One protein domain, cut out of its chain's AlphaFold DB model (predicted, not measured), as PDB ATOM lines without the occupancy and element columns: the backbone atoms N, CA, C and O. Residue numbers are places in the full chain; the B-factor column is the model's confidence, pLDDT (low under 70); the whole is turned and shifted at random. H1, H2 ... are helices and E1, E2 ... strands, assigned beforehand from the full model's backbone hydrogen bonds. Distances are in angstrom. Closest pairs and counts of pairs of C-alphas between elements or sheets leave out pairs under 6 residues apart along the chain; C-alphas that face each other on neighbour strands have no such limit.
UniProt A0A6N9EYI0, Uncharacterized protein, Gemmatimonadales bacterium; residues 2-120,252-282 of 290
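This is residues 2 to 120 and 252 to 282 of the 290 residues of an uncharacterized protein of Gemmatimonadales bacterium (UniProt A0A6N9EYI0). Two strongly twisted antiparallel sheets are stacked partly face to face as a loose-edged sandwich, and one helix, H1, lies slantwise over the other face of the larger sheet. The four-stranded sheet E1 E6 E3 E4 is thus the middle slab, between the three-stranded sheet E5 E2 E7 and H1. The printed part has 150 residues, with seven named strands and then one named helix in the order E1 E2 E3 E4 E5 E6 E7 H1; the class is mixed, helices and strands, with 73 residues, under half, in named elements. The whole is compact, with a radius of gyration of the C-alphas of 16.8 A and spans of 47 by 37 by 29 A.

E1 is residues 6 to 10, 13.6 A from first to last C-alpha, and begins at C-alpha 6 at (76.843, 96.413, 191.711). E2, residues 15 to 25, measures 27.1 A and bends by 75 degrees at residue 18. E3, residues 37 to 48, is the longest strand by residues, with 12; it measures 25.8 A and bends by 87 degrees at residue 45. E4 is residues 55 to 61, 16.8 A, and E5 is residues 75 to 79, 13.0 A. E6, residues 84 to 91, measures 23.3 A. E7, residues 103 to 112, measures 27.1 A and ends at C-alpha 112 at (56.122, 80.950, 192.782). H1, residues 261 to 275, measures 20.1 A and ends at C-alpha 275 at (81.612, 104.008, 195.896).

The larger sheet runs E1 E6 E3 E4, with E1 and E4 as edge strands, and from edge to edge its strands' lines turn by 69 degrees. E1 and E6 are antiparallel at 155 degrees, with N 87 and O 7 within hydrogen-bond range at 2.8 A. E6 and E3 are antiparallel at 159 degrees, with N 90 and O 39 at 2.7 A. E3 and E4 form a hairpin, antiparallel at 154 degrees, with N 40 and O 61 at 2.7 A. The smaller sheet runs E5 E2 E7, with E2 as its inner strand. E5 and E2 are antiparallel, with N 79 and O 15 at 2.8 A; E2 and E7 are antiparallel at 161 degrees, with N 18 and O 109 at 2.7 A. The two sheets form a sandwich, two sheets face to face: the facing parts are 10.2 A centre to centre, their best planes 23 degrees apart, and the strands of the one stand at 37 degrees to those of the other. The closest C-alphas of E2 and E4 are those of Thr 22 and Ala 61, 7.2 A apart. E5 and H1 are apart. H1 is on one face of the larger sheet, in two layers, a helix layer and a sheet layer, at a height over the sheet of 9.8 A. It lies over E6, E3 and E4, and on the local plane its line and that of E3 stand at 47 degrees, slantwise to the strands. The closest C-alphas of H1 and E1 are those of Gln 274 and Val 6, 6.1 A apart. In H1, 10 of 11 O i to N i+4 pairs are within hydrogen-bond range.

The C-alphas farthest apart are those of Ile 118 and Glu 282, 54.0 A. Residues 121 to 251 are cut out, and C-alphas 120 and 252 are 11.7 A apart across the cut. The links E2 to E3, E4 to E5 and E6 to E7 are long. In the link E4 to E5, residues 68 to 69 pair antiparallel with residues 19 to 20 of E2. The mean pLDDT of the printed part is 82.8; residues under 70 are 2 to 4, 64, 72 to 73, 113 to 117 and 272 to 282.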
ATOM      1  N   ALA A   2      89.344  98.383 187.059       45.28
ATOM      2  CA  ALA A   2      88.010  98.465 186.467       45.28
ATOM      3  C   ALA A   2      86.948  98.470 187.581       45.28
ATOM      4  O   ALA A   2      86.983  97.613 188.464       45.28
ATOM      5  N   GLN A   3      86.033  99.442 187.553       51.44
ATOM      6  CA  GLN A   3      84.893  99.510 188.468       51.44
ATOM      7  C   GLN A   3      83.948  98.331 188.205       51.44
ATOM      8  O   GLN A   3      83.685  97.990 187.050       51.44
ATOM      9  N   LEU A   4      83.414  97.726 189.266       63.81
ATOM     10  CA  LEU A   4      82.430  96.656 189.146       63.81
ATOM     11  C   LEU A   4      81.043  97.231 189.417       63.81
ATOM     12  O   LEU A   4      80.765  97.605 190.558       63.81
ATOM     13  N   PRO A   5      80.152  97.335 188.416       71.25
ATOM     14  CA  PRO A   5      78.773  97.694 188.692       71.25
ATOM     15  C   PRO A   5      78.170  96.669 189.656       71.25
ATOM     16  O   PRO A   5      78.124  95.467 189.373       71.25
ATOM     17  N   VAL A   6      77.699  97.169 190.799       81.75
ATOM     18  CA  VAL A   6      76.843  96.413 191.711       81.75
ATOM     19  C   VAL A   6      75.440  96.976 191.636       81.75
ATOM     20  O   VAL A   6      75.244  98.190 191.699       81.75
ATOM     21  N   GLN A   7      74.463  96.089 191.528       86.88
ATOM     22  CA  GLN A   7      73.055  96.427 191.619       86.88
ATOM     23  C   GLN A   7      72.439  95.710 192.811       86.88
ATOM     24  O   GLN A   7      72.567  94.496 192.955       86.88
ATOM     25  N   GLU A   8      71.748  96.461 193.659       89.75
ATOM     26  CA  GLU A   8      70.968  95.896 194.750       89.75
ATOM     27  C   GLU A   8      69.516  95.689 194.316       89.75
ATOM     28  O   GLU A   8      68.939  96.510 193.598       89.75
ATOM     29  N   GLY A   9      68.908  94.598 194.773       90.75
ATOM     30  CA  GLY A   9      67.484  94.359 194.608       90.75
ATOM     31  C   GLY A   9      66.893  93.542 195.747       90.75
ATOM     32  O   GLY A   9      67.590  93.068 196.646       90.75
ATOM     33  N   THR A  10      65.574  93.379 195.702       94.81
ATOM     34  CA  THR A  10      64.819  92.579 196.667       94.81
ATOM     35  C   THR A  10      63.984  91.535 195.956       94.81
ATOM     36  O   THR A  10      63.357  91.817 194.933       94.81
ATOM     37  N   VAL A  11      63.924  90.335 196.521       92.69
ATOM     38  CA  VAL A  11      63.059  89.263 196.031       92.69
ATOM     39  C   VAL A  11      61.594  89.669 196.258       92.69
ATOM     40  O   VAL A  11      61.210  89.929 197.397       92.69
ATOM     41  N   PRO A  12      60.740  89.734 195.223       92.12
ATOM     42  CA  PRO A  12      59.406  90.333 195.350       92.12
ATOM     43  C   PRO A  12      58.393  89.457 196.105       92.12
ATOM     44  O   PRO A  12      57.398  89.953 196.625       92.12
ATOM     45  N   PHE A  13      58.605  88.143 196.134       91.56
ATOM     46  CA  PHE A  13      57.765  87.158 196.811       91.56
ATOM     47  C   PHE A  13      58.529  85.839 196.915       91.56
ATOM     48  O   PHE A  13      59.493  85.628 196.183       91.56
ATOM     49  N   ASP A  14      58.065  84.938 197.775       91.44
ATOM     50  CA  ASP A  14      58.635  83.599 197.902       91.44
ATOM     51  C   ASP A  14      58.667  82.881 196.544       91.44
ATOM     52  O   ASP A  14      57.633  82.683 195.885       91.44
ATOM     53  N   LEU A  15      59.868  82.494 196.119       90.50
ATOM     54  CA  LEU A  15      60.108  81.863 194.828       90.50
ATOM     55  C   LEU A  15      61.188  80.789 194.921       90.50
ATOM     56  O   LEU A  15      61.990  80.753 195.847       90.50
ATOM     57  N   THR A  16      61.207  79.894 193.941       89.56
ATOM     58  CA  THR A  16      62.310  78.952 193.733       89.56
ATOM     59  C   THR A  16      62.948  79.231 192.385       89.56
ATOM     60  O   THR A  16      62.261  79.170 191.366       89.56
ATOM     61  N   ILE A  17      64.253  79.507 192.368       90.12
ATOM     62  CA  ILE A  17      65.027  79.639 191.131       90.12
ATOM     63  C   ILE A  17      65.226  78.242 190.528       90.12
ATOM     64  O   ILE A  17      65.694  77.315 191.196       90.12
ATOM     65  N   ARG A  18      64.852  78.103 189.256       87.38
ATOM     66  CA  ARG A  18      64.920  76.886 188.430       87.38
ATOM     67  C   ARG A  18      65.982  76.958 187.344       87.38
ATOM     68  O   ARG A  18      66.339  75.933 186.777       87.38
ATOM     69  N   GLY A  19      66.522  78.136 187.096       88.56
ATOM     70  CA  GLY A  19      67.562  78.329 186.109       88.56
ATOM     71  C   GLY A  19      67.936  79.790 185.997       88.56
ATOM     72  O   GLY A  19      67.295  80.661 186.590       88.56
ATOM     73  N   TYR A  20      68.988  80.054 185.242       91.25
ATOM     74  CA  TYR A  20      69.387  81.410 184.920       91.25
ATOM     75  C   TYR A  20      70.171  81.458 183.616       91.25
ATOM     76  O   TYR A  20      70.782  80.480 183.174       91.25
ATOM     77  N   ARG A  21      70.161  82.637 183.005       91.75
ATOM     78  CA  ARG A  21      70.983  82.961 181.841       91.75
ATOM     79  C   ARG A  21      71.419  84.415 181.888       91.75
ATOM     80  O   ARG A  21      70.717  85.256 182.453       91.75
ATOM     81  N   THR A  22      72.537  84.698 181.236       91.50
ATOM     82  CA  THR A  22      73.045  86.052 181.032       91.50
ATOM     83  C   THR A  22      72.970  86.442 179.561       91.50
ATOM     84  O   THR A  22      73.130  85.611 178.664       91.50
ATOM     85  N   HIS A  23      72.701  87.717 179.313       92.38
ATOM     86  CA  HIS A  23      72.782  88.337 177.998       92.38
ATOM     87  C   HIS A  23      73.437  89.710 178.136       92.38
ATOM     88  O   HIS A  23      73.246  90.368 179.154       92.38
ATOM     89  N   ILE A  24      74.218  90.122 177.141       93.88
ATOM     90  CA  ILE A  24      74.947  91.390 177.160       93.88
ATOM     91  C   ILE A  24      74.511  92.184 175.936       93.88
ATOM     92  O   ILE A  24      74.480  91.634 174.832       93.88
ATOM     93  N   ILE A  25      74.181  93.452 176.144       95.62
ATOM     94  CA  ILE A  25      73.828  94.399 175.086       95.62
ATOM     95  C   ILE A  25      74.647  95.677 175.232       95.62
ATOM     96  O   ILE A  25      75.086  95.994 176.337       95.62
ATOM     97  N   ASP A  26      74.859  96.396 174.138       94.81
ATOM     98  CA  ASP A  26      75.420  97.747 174.152       94.81
ATOM     99  C   ASP A  26      74.321  98.816 174.309       94.81
ATOM    100  O   ASP A  26      73.136  98.506 174.472       94.81
ATOM    101  N   GLY A  27      74.722 100.088 174.287       94.12
ATOM    102  CA  GLY A  27      73.828 101.235 174.451       94.12
ATOM    103  C   GLY A  27      72.793 101.397 173.334       94.12
ATOM    104  O   GLY A  27      71.759 102.023 173.566       94.12
ATOM    105  N   ASP A  28      73.028 100.795 172.166       95.12
ATOM    106  CA  ASP A  28      72.085 100.769 171.044       95.12
ATOM    107  C   ASP A  28      71.166  99.531 171.098       95.12
ATOM    108  O   ASP A  28      70.264  99.367 170.272       95.12
ATOM    109  N   GLY A  29      71.364  98.661 172.094       94.12
ATOM    110  CA  GLY A  29      70.630  97.415 172.279       94.12
ATOM    111  C   GLY A  29      71.137  96.264 171.408       94.12
ATOM    112  O   GLY A  29      70.468  95.228 171.333       94.12
ATOM    113  N   ALA A  30      72.289  96.411 170.747       95.31
ATOM    114  CA  ALA A  30      72.876  95.346 169.950       95.31
ATOM    115  C   ALA A  30      73.571  94.302 170.849       95.31
ATOM    116  O   ALA A  30      74.138  94.652 171.888       95.31
ATOM    117  N   PRO A  31      73.539  93.003 170.490       95.06
ATOM    118  CA  PRO A  31      74.190  91.959 171.277       95.06
ATOM    119  C   PRO A  31      75.709  92.140 171.358       95.06
ATOM    120  O   PRO A  31      76.385  92.223 170.334       95.06
ATOM    121  N   VAL A  32      76.249  92.077 172.573       94.94
ATOM    122  CA  VAL A  32      77.695  92.069 172.828       94.94
ATOM    123  C   VAL A  32      78.175  90.619 172.999       94.94
ATOM    124  O   VAL A  32      77.499  89.817 173.660       94.94
ATOM    125  N   PRO A  33      79.333  90.233 172.427       92.06
ATOM    126  CA  PRO A  33      79.880  88.891 172.582       92.06
ATOM    127  C   PRO A  33      80.061  88.482 174.048       92.06
ATOM    128  O   PRO A  33      80.584  89.238 174.864       92.06
ATOM    129  N   ARG A  34      79.702  87.232 174.376       87.44
ATOM    130  CA  ARG A  34      79.797  86.693 175.748       87.44
ATOM    131  C   ARG A  34      81.201  86.777 176.337       87.44
ATOM    132  O   ARG A  34      81.297  86.889 177.550       87.44
ATOM    133  N   VAL A  35      82.243  86.757 175.498       84.06
ATOM    134  CA  VAL A  35      83.653  86.900 175.905       84.06
ATOM    135  C   VAL A  35      83.915  88.189 176.694       84.06
ATOM    136  O   VAL A  35      84.859  88.236 177.470       84.06
ATOM    137  N   VAL A  36      83.046  89.201 176.558       88.62
ATOM    138  CA  VAL A  36      83.139  90.456 177.316       88.62
ATOM    139  C   VAL A  36      82.733  90.288 178.791       88.62
ATOM    140  O   VAL A  36      83.167  91.054 179.654       88.62
ATOM    141  N   LEU A  37      81.909  89.284 179.122       86.88
ATOM    142  CA  LEU A  37      81.534  88.986 180.506       86.88
ATOM    143  C   LEU A  37      82.638  88.181 181.193       86.88
ATOM    144  O   LEU A  37      82.746  86.966 181.008       86.88
ATOM    145  N   HIS A  38      83.405  88.859 182.042       80.62
ATOM    146  CA  HIS A  38      84.454  88.224 182.827       80.62
ATOM    147  C   HIS A  38      83.850  87.435 183.995       80.62
ATOM    148  O   HIS A  38      83.941  86.211 184.026       80.62
ATOM    149  N   HIS A  39      83.107  88.106 184.883       79.81
ATOM    150  CA  HIS A  39      82.355  87.464 185.965       79.81
ATOM    151  C   HIS A  39      81.063  88.218 186.273       79.81
ATOM    152  O   HIS A  39      81.019  89.438 186.255       79.81
ATOM    153  N   MET A  40      80.018  87.500 186.646       84.94
ATOM    154  CA  MET A  40      78.822  88.027 187.283       84.94
ATOM    155  C   MET A  40      78.486  87.134 188.464       84.94
ATOM    156  O   MET A  40      78.450  85.919 188.314       84.94
ATOM    157  N   ASN A  41      78.201  87.726 189.617       87.31
ATOM    158  CA  ASN A  41      77.731  87.024 190.800       87.31
ATOM    159  C   ASN A  41      76.418  87.630 191.278       87.31
ATOM    160  O   ASN A  41      76.268  88.848 191.303       87.31
ATOM    161  N   LEU A  42      75.494  86.781 191.714       90.94
ATOM    162  CA  LEU A  42      74.382  87.184 192.565       90.94
ATOM    163  C   LEU A  42      74.682  86.711 193.981       90.94
ATOM    164  O   LEU A  42      74.948  85.532 194.204       90.94
ATOM    165  N   LEU A  43      74.642  87.634 194.926       91.69
ATOM    166  CA  LEU A  43      75.016  87.426 196.316       91.69
ATOM    167  C   LEU A  43      73.779  87.597 197.200       91.69
ATOM    168  O   LEU A  43      72.978  88.502 196.960       91.69
ATOM    169  N   ASP A  44      73.648  86.772 198.234       92.31
ATOM    170  CA  ASP A  44      72.662  86.951 199.305       92.31
ATOM    171  C   ASP A  44      73.394  87.407 200.578       92.31
ATOM    172  O   ASP A  44      74.024  86.584 201.248       92.31
ATOM    173  N   PRO A  45      73.335  88.706 200.933       92.69
ATOM    174  CA  PRO A  45      74.003  89.221 202.124       92.69
ATOM    175  C   PRO A  45      73.350  88.767 203.436       92.69
ATOM    176  O   PRO A  45      73.938  88.944 204.497       92.69
ATOM    177  N   GLY A  46      72.136  88.206 203.399       91.88
ATOM    178  CA  GLY A  46      71.457  87.673 204.581       91.88
ATOM    179  C   GLY A  46      71.893  86.253 204.941       91.88
ATOM    180  O   GLY A  46      71.630  85.790 206.055       91.88
ATOM    181  N   ARG A  47      72.565  85.551 204.025       91.56
ATOM    182  CA  ARG A  47      73.003  84.163 204.202       91.56
ATOM    183  C   ARG A  47      74.520  84.064 204.152       91.56
ATOM    184  O   ARG A  47      75.175  84.725 203.354       91.56
ATOM    185  N   ARG A  48      75.069  83.207 205.007       93.62
ATOM    186  CA  ARG A  48      76.499  82.903 205.057       93.62
ATOM    187  C   ARG A  48      76.877  81.863 203.994       93.62
ATOM    188  O   ARG A  48      76.114  80.932 203.758       93.62
ATOM    189  N   GLU A  49      78.062  81.976 203.407       93.94
ATOM    190  CA  GLU A  49      78.668  80.952 202.541       93.94
ATOM    191  C   GLU A  49      79.062  79.678 203.321       93.94
ATOM    192  O   GLU A  49      79.294  79.715 204.530       93.94
ATOM    193  N   LEU A  50      79.130  78.523 202.647       95.69
ATOM    194  CA  LEU A  50      79.261  77.226 203.321       95.69
ATOM    195  C   LEU A  50      80.600  77.074 204.052       95.69
ATOM    196  O   LEU A  50      80.615  76.644 205.198       95.69
ATOM    197  N   PHE A  51      81.715  77.427 203.411       94.94
ATOM    198  CA  PHE A  51      83.064  77.166 203.938       94.94
ATOM    199  C   PHE A  51      83.748  78.389 204.559       94.94
ATOM    200  O   PHE A  51      84.774  78.246 205.220       94.94
ATOM    201  N   LEU A  52      83.198  79.591 204.375       93.44
ATOM    202  CA  LEU A  52      83.789  80.832 204.873       93.44
ATOM    203  C   LEU A  52      82.680  81.774 205.378       93.44
ATOM    204  O   LEU A  52      81.613  81.817 204.770       93.44
ATOM    205  N   PRO A  53      82.869  82.521 206.484       94.38
ATOM    206  CA  PRO A  53      81.875  83.471 206.993       94.38
ATOM    207  C   PRO A  53      81.802  84.752 206.137       94.38
ATOM    208  O   PRO A  53      82.110  85.840 206.607       94.38
ATOM    209  N   ILE A  54      81.408  84.612 204.874       92.75
ATOM    210  CA  ILE A  54      81.188  85.688 203.892       92.75
ATOM    211  C   ILE A  54      79.759  85.598 203.337       92.75
ATOM    212  O   ILE A  54      79.029  84.665 203.683       92.75
ATOM    213  N   MET A  55      79.337  86.543 202.491       92.94
ATOM    214  CA  MET A  55      78.014  86.481 201.851       92.94
ATOM    215  C   MET A  55      77.873  85.222 200.985       92.94
ATOM    216  O   MET A  55      78.827  84.803 200.330       92.94
ATOM    217  N   LEU A  56      76.685  84.631 200.914       92.25
ATOM    218  CA  LEU A  56      76.442  83.481 200.044       92.25
ATOM    219  C   LEU A  56      76.502  83.895 198.567       92.25
ATOM    220  O   LEU A  56      75.794  84.818 198.154       92.25
ATOM    221  N   ARG A  57      77.284  83.183 197.747       89.88
ATOM    222  CA  ARG A  57      77.280  83.336 196.281       89.88
ATOM    223  C   ARG A  57      76.170  82.465 195.695       89.88
ATOM    224  O   ARG A  57      76.352  81.274 195.486       89.88
ATOM    225  N   VAL A  58      75.002  83.058 195.439       89.75
ATOM    226  CA  VAL A  58      73.780  82.362 194.984       89.75
ATOM    227  C   VAL A  58      73.922  81.800 193.564       89.75
ATOM    228  O   VAL A  58      73.369  80.750 193.234       89.75
ATOM    229  N   LEU A  59      74.620  82.517 192.693       87.12
ATOM    230  CA  LEU A  59      74.904  82.072 191.334       87.12
ATOM    231  C   LEU A  59      76.050  82.888 190.753       87.12
ATOM    232  O   LEU A  59      76.255  84.039 191.138       87.12
ATOM    233  N   ALA A  60      76.773  82.267 189.829       82.50
ATOM    234  CA  ALA A  60      77.904  82.853 189.136       82.50
ATOM    235  C   ALA A  60      77.767  82.593 187.634       82.50
ATOM    236  O   ALA A  60      77.310  81.526 187.225       82.50
ATOM    237  N   ALA A  61      78.160  83.558 186.813       80.19
ATOM    238  CA  ALA A  61      78.217  83.413 185.368       80.19
ATOM    239  C   ALA A  61      79.461  84.103 184.806       80.19
ATOM    240  O   ALA A  61      79.800  85.207 185.216       80.19
ATOM    241  N   SER A  62      80.110  83.481 183.833       76.38
ATOM    242  CA  SER A  62      81.171  84.062 183.008       76.38
ATOM    243  C   SER A  62      80.879  83.805 181.527       76.38
ATOM    244  O   SER A  62      79.867  83.187 181.165       76.38
ATOM    245  N   HIS A  63      81.783  84.230 180.648       77.75
ATOM    246  CA  HIS A  63      81.767  83.852 179.236       77.75
ATOM    247  C   HIS A  63      81.797  82.324 178.999       77.75
ATOM    248  O   HIS A  63      81.324  81.847 177.962       77.75
ATOM    249  N   GLU A  64      82.250  81.532 179.972       69.88
ATOM    250  CA  GLU A  64      82.274  80.062 179.930       69.88
ATOM    251  C   GLU A  64      80.927  79.454 180.363       69.88
ATOM    252  O   GLU A  64      80.567  78.342 179.974       69.88
ATOM    253  N   THR A  65      80.111  80.198 181.118       71.56
ATOM    254  CA  THR A  65      78.869  79.685 181.711       71.56
ATOM    255  C   THR A  65      77.718  79.661 180.710       71.56
ATOM    256  O   THR A  65      77.133  80.692 180.365       71.56
ATOM    257  N   ARG A  66      77.357  78.463 180.243       78.88
ATOM    258  CA  ARG A  66      76.135  78.240 179.452       78.88
ATOM    259  C   ARG A  66      74.877  78.489 180.304       78.88
ATOM    260  O   ARG A  66      74.968  78.431 181.528       78.88
ATOM    261  N   PRO A  67      73.700  78.726 179.687       81.56
ATOM    262  CA  PRO A  67      72.439  78.777 180.421       81.56
ATOM    263  C   PRO A  67      72.277  77.565 181.340       81.56
ATOM    264  O   PRO A  67      72.472  76.423 180.914       81.56
ATOM    265  N   VAL A  68      71.928  77.823 182.598       81.44
ATOM    266  CA  VAL A  68      71.775  76.787 183.619       81.44
ATOM    267  C   VAL A  68      70.298  76.509 183.816       81.44
ATOM    268  O   VAL A  68      69.517  77.425 184.059       81.44
ATOM    269  N   SER A  69      69.926  75.233 183.755       81.44
ATOM    270  CA  SER A  69      68.579  74.762 184.062       81.44
ATOM    271  C   SER A  69      68.657  73.602 185.051       81.44
ATOM    272  O   SER A  69      69.373  72.618 184.838       81.44
ATOM    273  N   PHE A  70      67.930  73.720 186.156       75.25
ATOM    274  CA  PHE A  70      67.732  72.653 187.124       75.25
ATOM    275  C   PHE A  70      66.513  71.819 186.700       75.25
ATOM    276  O   PHE A  70      65.535  72.377 186.201       75.25
ATOM    277  N   PRO A  71      66.497  70.490 186.919       71.44
ATOM    278  CA  PRO A  71      65.279  69.706 186.738       71.44
ATOM    279  C   PRO A  71      64.182  70.242 187.660       71.44
ATOM    280  O   PRO A  71      64.222  70.024 188.874       71.44
ATOM    281  N   GLY A  72      63.219  70.952 187.068       64.44
ATOM    282  CA  GLY A  72      62.307  71.845 187.782       64.44
ATOM    283  C   GLY A  72      61.427  71.185 188.842       64.44
ATOM    284  O   GLY A  72      60.972  71.854 189.753       64.44
ATOM    285  N   TRP A  73      61.227  69.867 188.805       67.56
ATOM    286  CA  TRP A  73      60.473  69.157 189.844       67.56
ATOM    287  C   TRP A  73      61.341  68.694 191.027       67.56
ATOM    288  O   TRP A  73      60.823  68.493 192.124       67.56
ATOM    289  N   LEU A  74      62.652  68.523 190.829       74.31
ATOM    290  CA  LEU A  74      63.529  67.851 191.790       74.31
ATOM    291  C   LEU A  74      64.396  68.833 192.587       74.31
ATOM    292  O   LEU A  74      64.516  68.677 193.800       74.31
ATOM    293  N   PHE A  75      64.954  69.852 191.924       81.81
ATOM    294  CA  PHE A  75      65.929  70.781 192.508       81.81
ATOM    295  C   PHE A  75      65.574  72.242 192.237       81.81
ATOM    296  O   PHE A  75      65.014  72.582 191.192       81.81
ATOM    297  N   GLY A  76      65.939  73.120 193.165       86.62
ATOM    298  CA  GLY A  76      65.859  74.563 192.972       86.62
ATOM    299  C   GLY A  76      66.385  75.329 194.177       86.62
ATOM    300  O   GLY A  76      66.497  74.764 195.267       86.62
ATOM    301  N   ILE A  77      66.701  76.605 193.964       89.50
ATOM    302  CA  ILE A  77      67.236  77.485 195.006       89.50
ATOM    303  C   ILE A  77      66.077  78.291 195.601       89.50
ATOM    304  O   ILE A  77      65.531  79.155 194.905       89.50
ATOM    305  N   PRO A  78      65.646  78.006 196.842       89.25
ATOM    306  CA  PRO A  78      64.572  78.755 197.472       89.25
ATOM    307  C   PRO A  78      65.050  80.163 197.842       89.25
ATOM    308  O   PRO A  78      66.114  80.335 198.438       89.25
ATOM    309  N   MET A  79      64.228  81.158 197.523       89.19
ATOM    310  CA  MET A  79      64.429  82.561 197.869       89.19
ATOM    311  C   MET A  79      63.185  83.071 198.594       89.19
ATOM    312  O   MET A  79      62.057  82.877 198.134       89.19
ATOM    313  N   LYS A  80      63.395  83.739 199.727       90.00
ATOM    314  CA  LYS A  80      62.314  84.324 200.519       90.00
ATOM    315  C   LYS A  80      61.971  85.717 199.994       90.00
ATOM    316  O   LYS A  80      62.863  86.508 199.698       90.00
ATOM    317  N   GLY A  81      60.684  86.030 199.907       92.69
ATOM    318  CA  GLY A  81      60.204  87.375 199.620       92.69
ATOM    319  C   GLY A  81      60.739  88.378 200.642       92.69
ATOM    320  O   GLY A  81      60.766  88.114 201.843       92.69
ATOM    321  N   GLY A  82      61.188  89.530 200.153       93.44
ATOM    322  CA  GLY A  82      61.831  90.574 200.946       93.44
ATOM    323  C   GLY A  82      63.331  90.374 201.185       93.44
ATOM    324  O   GLY A  82      63.973  91.310 201.653       93.44
ATOM    325  N   SER A  83      63.918  89.218 200.845       92.25
ATOM    326  CA  SER A  83      65.375  89.046 200.911       92.25
ATOM    327  C   SER A  83      66.080  89.994 199.941       92.25
ATOM    328  O   SER A  83      65.647  90.155 198.798       92.25
ATOM    329  N   ARG A  84      67.178  90.604 200.397       93.44
ATOM    330  CA  ARG A  84      68.064  91.438 199.575       93.44
ATOM    331  C   ARG A  84      68.982  90.555 198.733       93.44
ATOM    332  O   ARG A  84      69.325  89.452 199.149       93.44
ATOM    333  N   PHE A  85      69.413  91.059 197.587       92.75
ATOM    334  CA  PHE A  85      70.488  90.468 196.799       92.75
ATOM    335  C   PHE A  85      71.358  91.553 196.172       92.75
ATOM    336  O   PHE A  85      70.884  92.658 195.904       92.75
ATOM    337  N   LEU A  86      72.619  91.214 195.913       92.06
ATOM    338  CA  LEU A  86      73.572  92.070 195.212       92.06
ATOM    339  C   LEU A  86      74.013  91.369 193.927       92.06
ATOM    340  O   LEU A  86      74.503  90.244 193.978       92.06
ATOM    341  N   ALA A  87      73.841  92.016 192.782       89.88
ATOM    342  CA  ALA A  87      74.382  91.566 191.508       89.88
ATOM    343  C   ALA A  87      75.689  92.316 191.238       89.88
ATOM    344  O   ALA A  87      75.653  93.510 190.970       89.88
ATOM    345  N   LEU A  88      76.822  91.624 191.324       87.12
ATOM    346  CA  LEU A  88      78.163  92.139 191.043       87.12
ATOM    347  C   LEU A  88      78.584  91.690 189.647       87.12
ATOM    348  O   LEU A  88      78.519  90.498 189.362       87.12
ATOM    349  N   THR A  89      79.042  92.605 188.796       85.94
ATOM    350  CA  THR A  89      79.472  92.273 187.429       85.94
ATOM    351  C   THR A  89      80.854  92.842 187.125       85.94
ATOM    352  O   THR A  89      81.152  93.979 187.461       85.94
ATOM    353  N   MET A  90      81.683  92.044 186.460       81.88
ATOM    354  CA  MET A  90      83.000  92.365 185.930       81.88
ATOM    355  C   MET A  90      82.986  92.133 184.425       81.88
ATOM    356  O   MET A  90      82.661  91.040 183.953       81.88
ATOM    357  N   LEU A  91      83.369  93.165 183.684       84.62
ATOM    358  CA  LEU A  91      83.539  93.111 182.242       84.62
ATOM    359  C   LEU A  91      85.027  93.198 181.916       84.62
ATOM    360  O   LEU A  91      85.759  93.962 182.541       84.62
ATOM    361  N   HIS A  92      85.454  92.430 180.927       83.31
ATOM    362  CA  HIS A  92      86.783  92.516 180.340       83.31
ATOM    363  C   HIS A  92      86.599  92.385 178.837       83.31
ATOM    364  O   HIS A  92      86.013  91.409 178.392       83.31
ATOM    365  N   ASN A  93      87.051  93.366 178.061       85.00
ATOM    366  CA  ASN A  93      86.961  93.320 176.608       85.00
ATOM    367  C   ASN A  93      88.306  92.876 176.013       85.00
ATOM    368  O   ASN A  93      89.199  93.712 175.902       85.00
ATOM    369  N   PRO A  94      88.467  91.602 175.614       80.88
ATOM    370  CA  PRO A  94      89.702  91.128 174.995       80.88
ATOM    371  C   PRO A  94      89.758  91.399 173.482       80.88
ATOM    372  O   PRO A  94      90.629  90.863 172.805       80.88
ATOM    373  N   SER A  95      88.797  92.143 172.923       83.56
ATOM    374  CA  SER A  95      88.708  92.414 171.485       83.56
ATOM    375  C   SER A  95      89.105  93.847 171.142       83.56
ATOM    376  O   SER A  95      89.004  94.738 171.979       83.56
ATOM    377  N   ASP A  96      89.451  94.078 169.875       88.81
ATOM    378  CA  ASP A  96      89.748  95.413 169.332       88.81
ATOM    379  C   ASP A  96      88.484  96.258 169.052       88.81
ATOM    380  O   ASP A  96      88.562  97.320 168.436       88.81
ATOM    381  N   VAL A  97      87.296  95.773 169.438       90.88
ATOM    382  CA  VAL A  97      86.014  96.462 169.232       90.88
ATOM    383  C   VAL A  97      85.593  97.143 170.523       90.88
ATOM    384  O   VAL A  97      85.354  96.471 171.523       90.88
ATOM    385  N   ASP A  98      85.430  98.463 170.489       91.56
ATOM    386  CA  ASP A  98      84.907  99.223 171.622       91.56
ATOM    387  C   ASP A  98      83.381  99.103 171.721       91.56
ATOM    388  O   ASP A  98      82.657  99.391 170.768       91.56
ATOM    389  N   TYR A  99      82.884  98.750 172.908       92.25
ATOM    390  CA  TYR A  99      81.453  98.731 173.222       92.25
ATOM    391  C   TYR A  99      81.113  99.877 174.176       92.25
ATOM    392  O   TYR A  99      81.795 100.084 175.180       92.25
ATOM    393  N   GLN A 100      80.037 100.610 173.891       92.50
ATOM    394  CA  GLN A 100      79.577 101.741 174.702       92.50
ATOM    395  C   GLN A 100      78.233 101.414 175.355       92.50
ATOM    396  O   GLN A 100      77.410 100.729 174.759       92.50
ATOM    397  N   GLY A 101      77.994 101.892 176.581       90.81
ATOM    398  CA  GLY A 101      76.707 101.692 177.270       90.81
ATOM    399  C   GLY A 101      76.368 100.230 177.592       90.81
ATOM    400  O   GLY A 101      75.194  99.864 177.619       90.81
ATOM    401  N   VAL A 102      77.383  99.387 177.808       91.62
ATOM    402  CA  VAL A 102      77.206  97.940 177.994       91.62
ATOM    403  C   VAL A 102      76.353  97.628 179.223       91.62
ATOM    404  O   VAL A 102      76.652  98.066 180.332       91.62
ATOM    405  N   THR A 103      75.324  96.807 179.026       92.00
ATOM    406  CA  THR A 103      74.423  96.330 180.076       92.00
ATOM    407  C   THR A 103      74.407  94.803 180.112       92.00
ATOM    408  O   THR A 103      74.259  94.143 179.082       92.00
ATOM    409  N   VAL A 104      74.521  94.228 181.313       91.75
ATOM    410  CA  VAL A 104      74.379  92.782 181.541       91.75
ATOM    411  C   VAL A 104      72.998  92.479 182.110       91.75
ATOM    412  O   VAL A 104      72.628  92.945 183.185       91.75
ATOM    413  N   HIS A 105      72.235  91.658 181.397       92.56
ATOM    414  CA  HIS A 105      70.934  91.160 181.822       92.56
ATOM    415  C   HIS A 105      71.069  89.760 182.415       92.56
ATOM    416  O   HIS A 105      71.339  88.798 181.695       92.56
ATOM    417  N   LEU A 106      70.793  89.630 183.711       91.62
ATOM    418  CA  LEU A 106      70.550  88.343 184.358       91.62
ATOM    419  C   LEU A 106      69.057  88.034 184.323       91.62
ATOM    420  O   LEU A 106      68.250  88.733 184.932       91.62
ATOM    421  N   THR A 107      68.685  86.960 183.631       93.44
ATOM    422  CA  THR A 107      67.321  86.431 183.691       93.44
ATOM    423  C   THR A 107      67.284  85.219 184.603       93.44
ATOM    424  O   THR A 107      67.974  84.236 184.338       93.44
ATOM    425  N   LEU A 108      66.450  85.282 185.639       91.88
ATOM    426  CA  LEU A 108      66.166  84.161 186.530       91.88
ATOM    427  C   LEU A 108      64.887  83.459 186.076       91.88
ATOM    428  O   LEU A 108      63.832  84.081 185.955       91.88
ATOM    429  N   GLU A 109      64.975  82.156 185.852       91.94
ATOM    430  CA  GLU A 109      63.810  81.298 185.666       91.94
ATOM    431  C   GLU A 109      63.336  80.863 187.048       91.94
ATOM    432  O   GLU A 109      64.127  80.339 187.834       91.94
ATOM    433  N   TYR A 110      62.068  81.105 187.379       90.50
ATOM    434  CA  TYR A 110      61.552  80.849 188.721       90.50
ATOM    435  C   TYR A 110      60.117  80.327 188.721       90.50
ATOM    436  O   TYR A 110      59.341  80.554 187.795       90.50
ATOM    437  N   GLU A 111      59.751  79.682 189.824       87.62
ATOM    438  CA  GLU A 111      58.374  79.317 190.151       87.62
ATOM    439  C   GLU A 111      57.958  79.988 191.460       87.62
ATOM    440  O   GLU A 111      58.738  80.062 192.413       87.62
ATOM    441  N   ARG A 112      56.712  80.472 191.524       85.62
ATOM    442  CA  ARG A 112      56.122  80.950 192.782       85.62
ATOM    443  C   ARG A 112      55.911  79.756 193.716       85.62
ATOM    444  O   ARG A 112      55.504  78.685 193.269       85.62
ATOM    445  N   LEU A 113      56.172  79.955 195.006       66.88
ATOM    446  CA  LEU A 113      56.297  78.913 196.032       66.88
ATOM    447  C   LEU A 113      54.974  78.193 196.406       66.88
ATOM    448  O   LEU A 113      54.559  78.196 197.556       66.88
ATOM    449  N   ALA A 114      54.294  77.561 195.445       58.91
ATOM    450  CA  ALA A 114      53.171  76.646 195.701       58.91
ATOM    451  C   ALA A 114      53.607  75.165 195.722       58.91
ATOM    452  O   ALA A 114      52.906  74.315 196.267       58.91
ATOM    453  N   ARG A 115      54.777  74.854 195.144       61.97
ATOM    454  CA  ARG A 115      55.439  73.541 195.172       61.97
ATOM    455  C   ARG A 115      56.943  73.754 195.347       61.97
ATOM    456  O   ARG A 115      57.652  73.968 194.368       61.97
ATOM    457  N   LEU A 116      57.417  73.743 196.596       64.00
ATOM    458  CA  LEU A 116      58.855  73.686 196.890       64.00
ATOM    459  C   LEU A 116      59.506  72.548 196.077       64.00
ATOM    460  O   LEU A 116      58.838  71.541 195.815       64.00
ATOM    461  N   PRO A 117      60.782  72.673 195.662       63.56
ATOM    462  CA  PRO A 117      61.502  71.520 195.134       63.56
ATOM    463  C   PRO A 117      61.449  70.383 196.152       63.56
ATOM    464  O   PRO A 117      61.452  70.634 197.356       63.56
ATOM    465  N   ILE A 118      61.471  69.140 195.670       70.88
ATOM    466  CA  ILE A 118      61.630  67.985 196.562       70.88
ATOM    467  C   ILE A 118      62.918  68.140 197.386       70.88
ATOM    468  O   ILE A 118      62.915  67.853 198.580       70.88
ATOM    469  N   TYR A 119      63.986  68.658 196.767       78.56
ATOM    470  CA  TYR A 119      65.238  68.974 197.443       78.56
ATOM    471  C   TYR A 119      65.607  70.453 197.265       78.56
ATOM    472  O   TYR A 119      65.951  70.862 196.147       78.56
ATOM    473  N   PRO A 120      65.556  71.276 198.332       86.19
ATOM    474  CA  PRO A 120      66.134  72.609 198.289       86.19
ATOM    475  C   PRO A 120      67.641  72.475 198.084       86.19
ATOM    476  O   PRO A 120      68.320  71.754 198.814       86.19
ATOM    477  N   ASP A 252      69.698  73.419 209.520       90.94
ATOM    478  CA  ASP A 252      69.486  74.850 209.321       90.94
ATOM    479  C   ASP A 252      70.797  75.575 209.014       90.94
ATOM    480  O   ASP A 252      71.753  75.542 209.787       90.94
ATOM    481  N   TRP A 253      70.821  76.280 207.883       90.69
ATOM    482  CA  TRP A 253      71.976  77.063 207.465       90.69
ATOM    483  C   TRP A 253      72.033  78.381 208.247       90.69
ATOM    484  O   TRP A 253      71.069  79.153 208.186       90.69
ATOM    485  N   PRO A 254      73.139  78.691 208.947       89.94
ATOM    486  CA  PRO A 254      73.252  79.924 209.714       89.94
ATOM    487  C   PRO A 254      73.117  81.168 208.826       89.94
ATOM    488  O   PRO A 254      73.591  81.214 207.686       89.94
ATOM    489  N   ALA A 255      72.498  82.207 209.382       92.12
ATOM    490  CA  ALA A 255      72.511  83.530 208.776       92.12
ATOM    491  C   ALA A 255      73.945  84.083 208.717       92.12
ATOM    492  O   ALA A 255      74.834  83.650 209.456       92.12
ATOM    493  N   ALA A 256      74.159  85.065 207.847       92.06
ATOM    494  CA  ALA A 256      75.363  85.878 207.926       92.06
ATOM    495  C   ALA A 256      75.391  86.685 209.237       92.06
ATOM    496  O   ALA A 256      74.356  87.199 209.665       92.06
ATOM    497  N   ASP A 257      76.568  86.819 209.855       93.44
ATOM    498  CA  ASP A 257      76.779  87.720 210.994       93.44
ATOM    499  C   ASP A 257      77.583  88.943 210.520       93.44
ATOM    500  O   ASP A 257      78.778  88.819 210.249       93.44
ATOM    501  N   PRO A 258      76.961  90.135 210.437       90.88
ATOM    502  CA  PRO A 258      77.636  91.365 210.029       90.88
ATOM    503  C   PRO A 258      78.816  91.788 210.910       90.88
ATOM    504  O   PRO A 258      79.577  92.671 210.523       90.88
ATOM    505  N   ARG A 259      78.960  91.201 212.104       92.62
ATOM    506  CA  ARG A 259      80.075  91.470 213.022       92.62
ATOM    507  C   ARG A 259      81.292  90.592 212.738       92.62
ATOM    508  O   ARG A 259      82.355  90.855 213.293       92.62
ATOM    509  N   GLU A 260      81.153  89.565 211.899       93.88
ATOM    510  CA  GLU A 260      82.282  88.752 211.453       93.88
ATOM    511  C   GLU A 260      83.204  89.597 210.577       93.88
ATOM    512  O   GLU A 260      82.774  90.178 209.581       93.88
ATOM    513  N   ALA A 261      84.490  89.657 210.928       93.06
ATOM    514  CA  ALA A 261      85.443  90.537 210.250       93.06
ATOM    515  C   ALA A 261      85.562  90.227 208.747       93.06
ATOM    516  O   ALA A 261      85.652  91.145 207.934       93.06
ATOM    517  N   LEU A 262      85.514  88.942 208.375       92.62
ATOM    518  CA  LEU A 262      85.531  88.520 206.973       92.62
ATOM    519  C   LEU A 262      84.241  88.883 206.241       92.62
ATOM    520  O   LEU A 262      84.308  89.302 205.090       92.62
ATOM    521  N   PHE A 263      83.085  88.780 206.900       93.56
ATOM    522  CA  PHE A 263      81.827  89.228 206.314       93.56
ATOM    523  C   PHE A 263      81.854  90.736 206.075       93.56
ATOM    524  O   PHE A 263      81.500  91.189 204.991       93.56
ATOM    525  N   ALA A 264      82.295  91.513 207.068       91.81
ATOM    526  CA  ALA A 264      82.396  92.960 206.948       91.81
ATOM    527  C   ALA A 264      83.351  93.357 205.815       91.81
ATOM    528  O   ALA A 264      82.994  94.199 205.000       91.81
ATOM    529  N   ALA A 265      84.516  92.707 205.707       90.62
ATOM    530  CA  ALA A 265      85.456  92.930 204.610       90.62
ATOM    531  C   ALA A 265      84.852  92.578 203.239       90.62
ATOM    532  O   ALA A 265      85.048  93.320 202.283       90.62
ATOM    533  N   ASP A 266      84.095  91.484 203.146       89.88
ATOM    534  CA  ASP A 266      83.420  91.045 201.918       89.88
ATOM    535  C   ASP A 266      82.318  91.998 201.483       89.88
ATOM    536  O   ASP A 266      82.255  92.410 200.325       89.88
ATOM    537  N   TYR A 267      81.481  92.399 202.430       89.62
ATOM    538  CA  TYR A 267      80.412  93.351 202.194       89.62
ATOM    539  C   TYR A 267      80.969  94.724 201.806       89.62
ATOM    540  O   TYR A 267      80.553  95.291 200.795       89.62
ATOM    541  N   ASP A 268      81.959  95.226 202.550       87.00
ATOM    542  CA  ASP A 268      82.646  96.478 202.240       87.00
ATOM    543  C   ASP A 268      83.324  96.417 200.879       87.00
ATOM    544  O   ASP A 268      83.265  97.391 200.139       87.00
ATOM    545  N   TRP A 269      83.967  95.305 200.526       83.06
ATOM    546  CA  TRP A 269      84.634  95.169 199.239       83.06
ATOM    547  C   TRP A 269      83.622  95.224 198.083       83.06
ATOM    548  O   TRP A 269      83.790  96.019 197.152       83.06
ATOM    549  N   VAL A 270      82.521  94.468 198.181       82.31
ATOM    550  CA  VAL A 270      81.442  94.502 197.182       82.31
ATOM    551  C   VAL A 270      80.840  95.904 197.092       82.31
ATOM    552  O   VAL A 270      80.685  96.424 195.993       82.31
ATOM    553  N   LEU A 271      80.553  96.575 198.207       79.44
ATOM    554  CA  LEU A 271      79.966  97.916 198.155       79.44
ATOM    555  C   LEU A 271      80.956  99.008 197.745       79.44
ATOM    556  O   LEU A 271      80.578  99.924 197.024       79.44
ATOM    557  N   ARG A 272      82.228  98.948 198.145       67.81
ATOM    558  CA  ARG A 272      83.239  99.934 197.724       67.81
ATOM    559  C   ARG A 272      83.539  99.845 196.239       67.81
ATOM    560  O   ARG A 272      83.844 100.874 195.647       67.81
ATOM    561  N   SER A 273      83.338  98.679 195.624       58.59
ATOM    562  CA  SER A 273      83.321  98.581 194.163       58.59
ATOM    563  C   SER A 273      82.229  99.461 193.507       58.59
ATOM    564  O   SER A 273      82.370  99.821 192.340       58.59
ATOM    565  N   GLN A 274      81.221  99.932 194.269       45.28
ATOM    566  CA  GLN A 274      80.282 100.997 193.868       45.28
ATOM    567  C   GLN A 274      80.757 102.431 194.165       45.28
ATOM    568  O   GLN A 274      80.406 103.347 193.421       45.28
ATOM    569  N   VAL A 275      81.484 102.670 195.266       33.06
ATOM    570  CA  VAL A 275      81.612 104.008 195.896       33.06
ATOM    571  C   VAL A 275      82.616 104.944 195.213       33.06
ATOM    572  O   VAL A 275      82.492 106.159 195.370       33.06
ATOM    573  N   GLU A 276      83.533 104.459 194.374       27.95
ATOM    574  CA  GLU A 276      84.472 105.341 193.650       27.95
ATOM    575  C   GLU A 276      83.808 106.326 192.657       27.95
ATOM    576  O   GLU A 276      84.487 107.194 192.119       27.95
ATOM    577  N   HIS A 277      82.478 106.300 192.492       31.62
ATOM    578  CA  HIS A 277      81.730 107.305 191.724       31.62
ATOM    579  C   HIS A 277      80.648 108.080 192.502       31.62
ATOM    580  O   HIS A 277      79.914 108.869 191.908       31.62
ATOM    581  N   GLY A 278      80.566 107.943 193.832       25.81
ATOM    582  CA  GLY A 278      79.613 108.713 194.649       25.81
ATOM    583  C   GLY A 278      80.042 110.153 194.975       25.81
ATOM    584  O   GLY A 278      79.228 110.935 195.454       25.81
ATOM    585  N   ALA A 279      81.305 110.515 194.725       26.45
ATOM    586  CA  ALA A 279      81.893 111.782 195.162       26.45
ATOM    587  C   ALA A 279      82.518 112.599 194.017       26.45
ATOM    588  O   ALA A 279      83.605 113.138 194.173       26.45
ATOM    589  N   VAL A 280      81.841 112.724 192.870       28.06
ATOM    590  CA  VAL A 280      82.106 113.826 191.918       28.06
ATOM    591  C   VAL A 280      80.799 114.302 191.276       28.06
ATOM    592  O   VAL A 280      80.608 114.237 190.070       28.06
ATOM    593  N   HIS A 281      79.873 114.792 192.098       29.02
ATOM    594  CA  HIS A 281      78.814 115.697 191.645       29.02
ATOM    595  C   HIS A 281      78.521 116.748 192.726       29.02
ATOM    596  O   HIS A 281      77.423 116.822 193.258       29.02
ATOM    597  N   GLU A 282      79.500 117.604 193.021       23.08
ATOM    598  CA  GLU A 282      79.215 118.979 193.441       23.08
ATOM    599  C   GLU A 282      80.010 119.929 192.550       23.08
ATOM    600  O   GLU A 282      81.211 119.775 192.326       23.08
TER     601      GLU A 282